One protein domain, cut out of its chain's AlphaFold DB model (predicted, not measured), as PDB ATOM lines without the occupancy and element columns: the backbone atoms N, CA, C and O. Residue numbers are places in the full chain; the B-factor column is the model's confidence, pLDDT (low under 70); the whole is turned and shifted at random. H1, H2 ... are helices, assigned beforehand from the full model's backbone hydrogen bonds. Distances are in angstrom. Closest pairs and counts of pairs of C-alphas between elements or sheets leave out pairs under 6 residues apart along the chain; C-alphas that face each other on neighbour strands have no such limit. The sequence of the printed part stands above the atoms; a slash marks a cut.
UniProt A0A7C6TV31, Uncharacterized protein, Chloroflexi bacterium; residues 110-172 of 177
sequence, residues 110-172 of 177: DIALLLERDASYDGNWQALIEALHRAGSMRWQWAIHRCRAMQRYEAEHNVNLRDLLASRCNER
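This is residues 110 to 172 of the 177 residues of an uncharacterized protein of Chloroflexi bacterium (UniProt A0A7C6TV31). H1 crosses a hairpin of H2 and H3; H4 runs away, residues 166 to 172 sticking out. Printed are 63 residues with four named helices. All helix, it is only just compact, close to loose: radius of gyration of the C-alphas 12.4 A, spans 40 by 24 by 17 A.

H1, residues 110 to 121, touches H2, residues 125 to 134, with residues 116 to 121 alone, about perpendicular at 87 degrees, closest at C-alphas Arg 117 and Leu 128, 5.9 A. H3, residues 137 to 157, makes a hairpin with H2, opposite ways at a shallow tilt of 8 degrees, closest at C-alphas Ile 129 and Ile 144, 5.7 A. H4, residues 161 to 170, only just touches H1, with 3 pairs of C-alphas within 8 A. In H4 3 of 6 O i to N i+4 pairs are within hydrogen-bond range.

H1 begins at C-alpha 110 (138.248, 150.410, 117.139); H4 ends at C-alpha 170 (154.517, 136.399, 116.759).

Confidence is low at residues 163 to 172, for instance.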
ATOM      1  N   ASP A 110     136.920 149.966 116.708       65.06
ATOM      2  CA  ASP A 110     138.248 150.410 117.139       65.06
ATOM      3  C   ASP A 110     139.397 149.603 116.517       65.06
ATOM      4  O   ASP A 110     140.411 150.188 116.150       65.06
ATOM      5  N   ILE A 111     139.234 148.285 116.346       64.62
ATOM      6  CA  ILE A 111     140.228 147.416 115.696       64.62
ATOM      7  C   ILE A 111     140.297 147.754 114.207       64.62
ATOM      8  O   ILE A 111     141.386 147.942 113.674       64.62
ATOM      9  N   ALA A 112     139.148 147.935 113.552       67.19
ATOM     10  CA  ALA A 112     139.102 148.373 112.158       67.19
ATOM     11  C   ALA A 112     139.783 149.742 111.958       67.19
ATOM     12  O   ALA A 112     140.544 149.921 111.008       67.19
ATOM     13  N   LEU A 113     139.571 150.696 112.873       71.50
ATOM     14  CA  LEU A 113     140.229 152.008 112.838       71.50
ATOM     15  C   LEU A 113     141.741 151.919 113.099       71.50
ATOM     16  O   LEU A 113     142.496 152.648 112.461       71.50
ATOM     17  N   LEU A 114     142.187 151.034 113.998       72.56
ATOM     18  CA  LEU A 114     143.609 150.750 114.229       72.56
ATOM     19  C   LEU A 114     144.264 150.148 112.980       72.56
ATOM     20  O   LEU A 114     145.289 150.642 112.517       72.56
ATOM     21  N   LEU A 115     143.648 149.126 112.382       73.94
ATOM     22  CA  LEU A 115     144.157 148.496 111.163       73.94
ATOM     23  C   LEU A 115     144.224 149.489 109.996       73.94
ATOM     24  O   LEU A 115     145.245 149.536 109.311       73.94
ATOM     25  N   GLU A 116     143.191 150.316 109.816       76.00
ATOM     26  CA  GLU A 116     143.144 151.364 108.791       76.00
ATOM     27  C   GLU A 116     144.206 152.451 109.028       76.00
ATOM     28  O   GLU A 116     144.895 152.852 108.088       76.00
ATOM     29  N   ARG A 117     144.395 152.897 110.282       85.44
ATOM     30  CA  ARG A 117     145.454 153.850 110.670       85.44
ATOM     31  C   ARG A 117     146.821 153.372 110.191       85.44
ATOM     32  O   ARG A 117     147.594 154.146 109.637       85.44
ATOM     33  N   ASP A 118     147.134 152.110 110.425       79.88
ATOM     34  CA  ASP A 118     148.466 151.584 110.144       79.88
ATOM     35  C   ASP A 118     148.654 151.194 108.677       79.88
ATOM     36  O   ASP A 118     149.734 151.391 108.133       79.88
ATOM     37  N   ALA A 119     147.617 150.655 108.029       78.81
ATOM     38  CA  ALA A 119     147.692 150.234 106.633       78.81
ATOM     39  C   ALA A 119     147.725 151.427 105.665       78.81
ATOM     40  O   ALA A 119     148.480 151.409 104.695       78.81
ATOM     41  N   SER A 120     146.922 152.457 105.938       81.19
ATOM     42  CA  SER A 120     146.710 153.580 105.016       81.19
ATOM     43  C   SER A 120     147.409 154.871 105.451       81.19
ATOM     44  O   SER A 120     147.628 155.749 104.617       81.19
ATOM     45  N   TYR A 121     147.754 155.010 106.737       83.31
ATOM     46  CA  TYR A 121     148.257 156.267 107.311       83.31
ATOM     47  C   TYR A 121     149.538 156.110 108.144       83.31
ATOM     48  O   TYR A 121     149.874 157.022 108.897       83.31
ATOM     49  N   ASP A 122     150.257 154.988 108.010       84.31
ATOM     50  CA  ASP A 122     151.565 154.744 108.647       84.31
ATOM     51  C   ASP A 122     151.558 154.978 110.172       84.31
ATOM     52  O   ASP A 122     152.451 155.588 110.758       84.31
ATOM     53  N   GLY A 123     150.466 154.575 110.828       83.94
ATOM     54  CA  GLY A 123     150.297 154.720 112.276       83.94
ATOM     55  C   GLY A 123     149.894 156.122 112.738       83.94
ATOM     56  O   GLY A 123     149.775 156.374 113.939       83.94
ATOM     57  N   ASN A 124     149.629 157.053 111.819       89.94
ATOM     58  CA  ASN A 124     149.325 158.439 112.155       89.94
ATOM     59  C   ASN A 124     147.824 158.680 112.403       89.94
ATOM     60  O   ASN A 124     147.021 158.822 111.476       89.94
ATOM     61  N   TRP A 125     147.453 158.836 113.679       88.62
ATOM     62  CA  TRP A 125     146.083 159.171 114.086       88.62
ATOM     63  C   TRP A 125     145.549 160.477 113.500       88.62
ATOM     64  O   TRP A 125     144.371 160.556 113.154       88.62
ATOM     65  N   GLN A 126     146.390 161.504 113.387       92.94
ATOM     66  CA  GLN A 126     145.966 162.815 112.904       92.94
ATOM     67  C   GLN A 126     145.596 162.754 111.418       92.94
ATOM     68  O   GLN A 126     144.579 163.314 111.011       92.94
ATOM     69  N   ALA A 127     146.371 162.006 110.628       89.00
ATOM     70  CA  ALA A 127     146.094 161.791 109.214       89.00
ATOM     71  C   ALA A 127     144.774 161.026 108.992       89.00
ATOM     72  O   ALA A 127     143.959 161.443 108.165       89.00
ATOM     73  N   LEU A 128     144.509 159.979 109.788       89.00
ATOM     74  CA  LEU A 128     143.236 159.248 109.752       89.00
ATOM     75  C   LEU A 128     142.046 160.144 110.145       89.00
ATOM     76  O   LEU A 128     141.025 160.168 109.457       89.00
ATOM     77  N   ILE A 129     142.171 160.927 111.222       90.69
ATOM     78  CA  ILE A 129     141.112 161.843 111.678       90.69
ATOM     79  C   ILE A 129     140.790 162.895 110.606       90.69
ATOM     80  O   ILE A 129     139.619 163.179 110.344       90.69
ATOM     81  N   GLU A 130     141.804 163.458 109.948       91.81
ATOM     82  CA  GLU A 130     141.608 164.402 108.846       91.81
ATOM     83  C   GLU A 130     140.916 163.762 107.639       91.81
ATOM     84  O   GLU A 130     140.039 164.389 107.038       91.81
ATOM     85  N   ALA A 131     141.258 162.517 107.302       86.69
ATOM     86  CA  ALA A 131     140.591 161.776 106.236       86.69
ATOM     87  C   ALA A 131     139.103 161.542 106.553       86.69
ATOM     88  O   ALA A 131     138.244 161.795 105.704       86.69
ATOM     89  N   LEU A 132     138.775 161.172 107.797       83.88
ATOM     90  CA  LEU A 132     137.390 161.017 108.262       83.88
ATOM     91  C   LEU A 132     136.609 162.340 108.221       83.88
ATOM     92  O   LEU A 132     135.439 162.359 107.829       83.88
ATOM     93  N   HIS A 133     137.253 163.462 108.559       86.81
ATOM     94  CA  HIS A 133     136.647 164.787 108.418       86.81
ATOM     95  C   HIS A 133     136.323 165.119 106.953       86.81
ATOM     96  O   HIS A 133     135.213 165.583 106.671       86.81
ATOM     97  N   ARG A 134     137.246 164.841 106.020       82.25
ATOM     98  CA  ARG A 134     137.054 165.074 104.575       82.25
ATOM     99  C   ARG A 134     135.986 164.157 103.965       82.25
ATOM    100  O   ARG A 134     135.260 164.595 103.080       82.25
ATOM    101  N   ALA A 135     135.851 162.926 104.459       77.31
ATOM    102  CA  ALA A 135     134.892 161.933 103.963       77.31
ATOM    103  C   ALA A 135     133.431 162.178 104.398       77.31
ATOM    104  O   ALA A 135     132.524 161.492 103.924       77.31
ATOM    105  N   GLY A 136     133.183 163.128 105.305       71.75
ATOM    106  CA  GLY A 136     131.837 163.498 105.746       71.75
ATOM    107  C   GLY A 136     131.734 163.593 107.261       71.75
ATOM    108  O   GLY A 136     131.319 162.646 107.932       71.75
ATOM    109  N   SER A 137     132.065 164.770 107.794       62.78
ATOM    110  CA  SER A 137     132.268 164.969 109.230       62.78
ATOM    111  C   SER A 137     131.081 164.556 110.110       62.78
ATOM    112  O   SER A 137     131.332 164.008 111.172       62.78
ATOM    113  N   MET A 138     129.816 164.773 109.713       70.12
ATOM    114  CA  MET A 138     128.652 164.376 110.534       70.12
ATOM    115  C   MET A 138     128.466 162.856 110.628       70.12
ATOM    116  O   MET A 138     128.141 162.351 111.698       70.12
ATOM    117  N   ARG A 139     128.703 162.120 109.535       65.31
ATOM    118  CA  ARG A 139     128.536 160.657 109.498       65.31
ATOM    119  C   ARG A 139     129.614 159.936 110.311       65.31
ATOM    120  O   ARG A 139     129.361 158.867 110.856       65.31
ATOM    121  N   TRP A 140     130.799 160.537 110.396       76.38
ATOM    122  CA  TRP A 140     131.990 159.931 110.992       76.38
ATOM    123  C   TRP A 140     132.393 160.519 112.350       76.38
ATOM    124  O   TRP A 140     133.427 160.129 112.885       76.38
ATOM    125  N   GLN A 141     131.592 161.416 112.947       76.69
ATOM    126  CA  GLN A 141     131.916 162.010 114.257       76.69
ATOM    127  C   GLN A 141     132.207 160.952 115.326       76.69
ATOM    128  O   GLN A 141     133.149 161.104 116.100       76.69
ATOM    129  N   TRP A 142     131.435 159.864 115.358       78.50
ATOM    130  CA  TRP A 142     131.639 158.782 116.321       78.50
ATOM    131  C   TRP A 142     133.043 158.159 116.187       78.50
ATOM    132  O   TRP A 142     133.732 157.984 117.190       78.50
ATOM    133  N   ALA A 143     133.515 157.921 114.958       72.69
ATOM    134  CA  ALA A 143     134.832 157.347 114.678       72.69
ATOM    135  C   ALA A 143     135.961 158.330 115.021       72.69
ATOM    136  O   ALA A 143     136.968 157.944 115.611       72.69
ATOM    137  N   ILE A 144     135.761 159.622 114.738       80.44
ATOM    138  CA  ILE A 144     136.692 160.697 115.113       80.44
ATOM    139  C   ILE A 144     136.837 160.782 116.641       80.44
ATOM    140  O   ILE A 144     137.952 160.900 117.154       80.44
ATOM    141  N   HIS A 145     135.731 160.680 117.386       79.06
ATOM    142  CA  HIS A 145     135.759 160.639 118.849       79.06
ATOM    143  C   HIS A 145     136.525 159.422 119.383       79.06
ATOM    144  O   HIS A 145     137.321 159.580 120.313       79.06
ATOM    145  N   ARG A 146     136.336 158.236 118.788       76.31
ATOM    146  CA  ARG A 146     137.078 157.019 119.164       76.31
ATOM    147  C   ARG A 146     138.572 157.126 118.853       76.31
ATOM    148  O   ARG A 146     139.373 156.871 119.746       76.31
ATOM    149  N   CYS A 147     138.956 157.613 117.670       82.69
ATOM    150  CA  CYS A 147     140.364 157.837 117.310       82.69
ATOM    151  C   CYS A 147     141.070 158.767 118.312       82.69
ATOM    152  O   CYS A 147     142.169 158.471 118.768       82.69
ATOM    153  N   ARG A 148     140.410 159.856 118.733       85.31
ATOM    154  CA  ARG A 148     140.951 160.772 119.756       85.31
ATOM    155  C   ARG A 148     141.060 160.134 121.141       85.31
ATOM    156  O   ARG A 148     141.924 160.517 121.925       85.31
ATOM    157  N   ALA A 149     140.165 159.212 121.490       76.50
ATOM    158  CA  ALA A 149     140.254 158.476 122.748       76.50
ATOM    159  C   ALA A 149     141.447 157.508 122.739       76.50
ATOM    160  O   ALA A 149     142.237 157.529 123.677       76.50
ATOM    161  N   MET A 150     141.623 156.744 121.656       78.81
ATOM    162  CA  MET A 150     142.750 155.820 121.490       78.81
ATOM    163  C   MET A 150     144.097 156.548 121.430       78.81
ATOM    164  O   MET A 150     145.025 156.163 122.130       78.81
ATOM    165  N   GLN A 151     144.182 157.660 120.693       87.81
ATOM    166  CA  GLN A 151     145.382 158.502 120.645       87.81
ATOM    167  C   GLN A 151     145.789 159.019 122.035       87.81
ATOM    168  O   GLN A 151     146.971 159.027 122.370       87.81
ATOM    169  N   ARG A 152     144.820 159.465 122.849       79.31
ATOM    170  CA  ARG A 152     145.095 159.911 124.224       79.31
ATOM    171  C   ARG A 152     145.590 158.769 125.096       79.31
ATOM    172  O   ARG A 152     146.566 158.955 125.805       79.31
ATOM    173  N   TYR A 153     144.965 157.602 124.994       68.06
ATOM    174  CA  TYR A 153     145.382 156.421 125.740       68.06
ATOM    175  C   TYR A 153     146.827 156.008 125.406       68.06
ATOM    176  O   TYR A 153     147.626 155.799 126.315       68.06
ATOM    177  N   GLU A 154     147.195 155.960 124.120       80.19
ATOM    178  CA  GLU A 154     148.576 155.676 123.693       80.19
ATOM    179  C   GLU A 154     149.575 156.689 124.263       80.19
ATOM    180  O   GLU A 154     150.636 156.302 124.753       80.19
ATOM    181  N   ALA A 155     149.220 157.977 124.256       79.75
ATOM    182  CA  ALA A 155     150.067 159.037 124.794       79.75
ATOM    183  C   ALA A 155     150.197 158.980 126.327       79.75
ATOM    184  O   ALA A 155     151.288 159.177 126.856       79.75
ATOM    185  N   GLU A 156     149.102 158.711 127.041       77.88
ATOM    186  CA  GLU A 156     149.066 158.639 128.508       77.88
ATOM    187  C   GLU A 156     149.829 157.426 129.044       77.88
ATOM    188  O   GLU A 156     150.502 157.520 130.072       77.88
ATOM    189  N   HIS A 157     149.750 156.296 128.343       60.47
ATOM    190  CA  HIS A 157     150.355 155.039 128.778       60.47
ATOM    191  C   HIS A 157     151.682 154.714 128.080       60.47
ATOM    192  O   HIS A 157     152.328 153.738 128.452       60.47
ATOM    193  N   ASN A 158     152.117 155.536 127.118       78.00
ATOM    194  CA  ASN A 158     153.321 155.330 126.308       78.00
ATOM    195  C   ASN A 158     153.375 153.923 125.673       78.00
ATOM    196  O   ASN A 158     154.387 153.224 125.744       78.00
ATOM    197  N   VAL A 159     152.253 153.509 125.078       72.06
ATOM    198  CA  VAL A 159     152.076 152.214 124.402       72.06
ATOM    199  C   VAL A 159     151.597 152.425 122.972       72.06
ATOM    200  O   VAL A 159     150.914 153.408 122.693       72.06
ATOM    201  N   ASN A 160     151.899 151.483 122.076       77.50
ATOM    202  CA  ASN A 160     151.249 151.402 120.771       77.50
ATOM    203  C   ASN A 160     150.181 150.305 120.818       77.50
ATOM    204  O   ASN A 160     150.488 149.135 121.047       77.50
ATOM    205  N   LEU A 161     148.920 150.668 120.589       69.19
ATOM    206  CA  LEU A 161     147.808 149.715 120.621       69.19
ATOM    207  C   LEU A 161     147.929 148.647 119.518       69.19
ATOM    208  O   LEU A 161     147.402 147.550 119.690       69.19
ATOM    209  N   ARG A 162     148.678 148.914 118.432       70.62
ATOM    210  CA  ARG A 162     149.055 147.911 117.414       70.62
ATOM    211  C   ARG A 162     149.752 146.715 118.041       70.62
ATOM    212  O   ARG A 162     149.504 145.582 117.635       70.62
ATOM    213  N   ASP A 163     150.620 146.954 119.014       69.31
ATOM    214  CA  ASP A 163     151.476 145.908 119.565       69.31
ATOM    215  C   ASP A 163     150.644 144.873 120.329       69.31
ATOM    216  O   ASP A 163     150.992 143.694 120.352       69.31
ATOM    217  N   LEU A 164     149.478 145.271 120.846       60.56
ATOM    218  CA  LEU A 164     148.504 144.363 121.455       60.56
ATOM    219  C   LEU A 164     147.882 143.405 120.424       60.56
ATOM    220  O   LEU A 164     147.562 142.268 120.764       60.56
ATOM    221  N   LEU A 165     147.761 143.834 119.163       57.38
ATOM    222  CA  LEU A 165     147.312 142.991 118.046       57.38
ATOM    223  C   LEU A 165     148.460 142.125 117.496       57.38
ATOM    224  O   LEU A 165     148.249 140.975 117.110       57.38
ATOM    225  N   ALA A 166     149.688 142.650 117.484       53.19
ATOM    226  CA  ALA A 166     150.869 141.940 116.988       53.19
ATOM    227  C   ALA A 166     151.383 140.864 117.960       53.19
ATOM    228  O   ALA A 166     151.901 139.840 117.509       53.19
ATOM    229  N   SER A 167     151.192 141.046 119.271       43.78
ATOM    230  CA  SER A 167     151.660 140.116 120.313       43.78
ATOM    231  C   SER A 167     151.052 138.712 120.192       43.78
ATOM    232  O   SER A 167     151.695 137.743 120.568       43.78
ATOM    233  N   ARG A 168     149.877 138.560 119.563       41.84
ATOM    234  CA  ARG A 168     149.296 137.239 119.236       41.84
ATOM    235  C   ARG A 168     149.786 136.636 117.916       41.84
ATOM    236  O   ARG A 168     149.582 135.450 117.669       41.84
ATOM    237  N   CYS A 169     150.416 137.432 117.054       34.59
ATOM    238  CA  CYS A 169     150.845 137.009 115.719       34.59
ATOM    239  C   CYS A 169     152.288 136.469 115.707       34.59
ATOM    240  O   CYS A 169     152.609 135.610 114.884       34.59
ATOM    241  N   ASN A 170     153.145 136.912 116.636       36.25
ATOM    242  CA  ASN A 170     154.517 136.399 116.759       36.25
ATOM    243  C   ASN A 170     154.613 135.066 117.522       36.25
ATOM    244  O   ASN A 170     155.424 134.229 117.136       36.25
ATOM    245  N   GLU A 171     153.741 134.794 118.499       35.56
ATOM    246  CA  GLU A 171     153.751 133.499 119.211       35.56
ATOM    247  C   GLU A 171     153.388 132.309 118.297       35.56
ATOM    248  O   GLU A 171     153.863 131.193 118.509       35.56
ATOM    249  N   ARG A 172     152.622 132.540 117.216       36.66
ATOM    250  CA  ARG A 172     152.323 131.521 116.185       36.66
ATOM    251  C   ARG A 172     153.425 131.322 115.141       36.66
ATOM    252  O   ARG A 172     153.372 130.336 114.410       36.66
TER     253      ARG A 172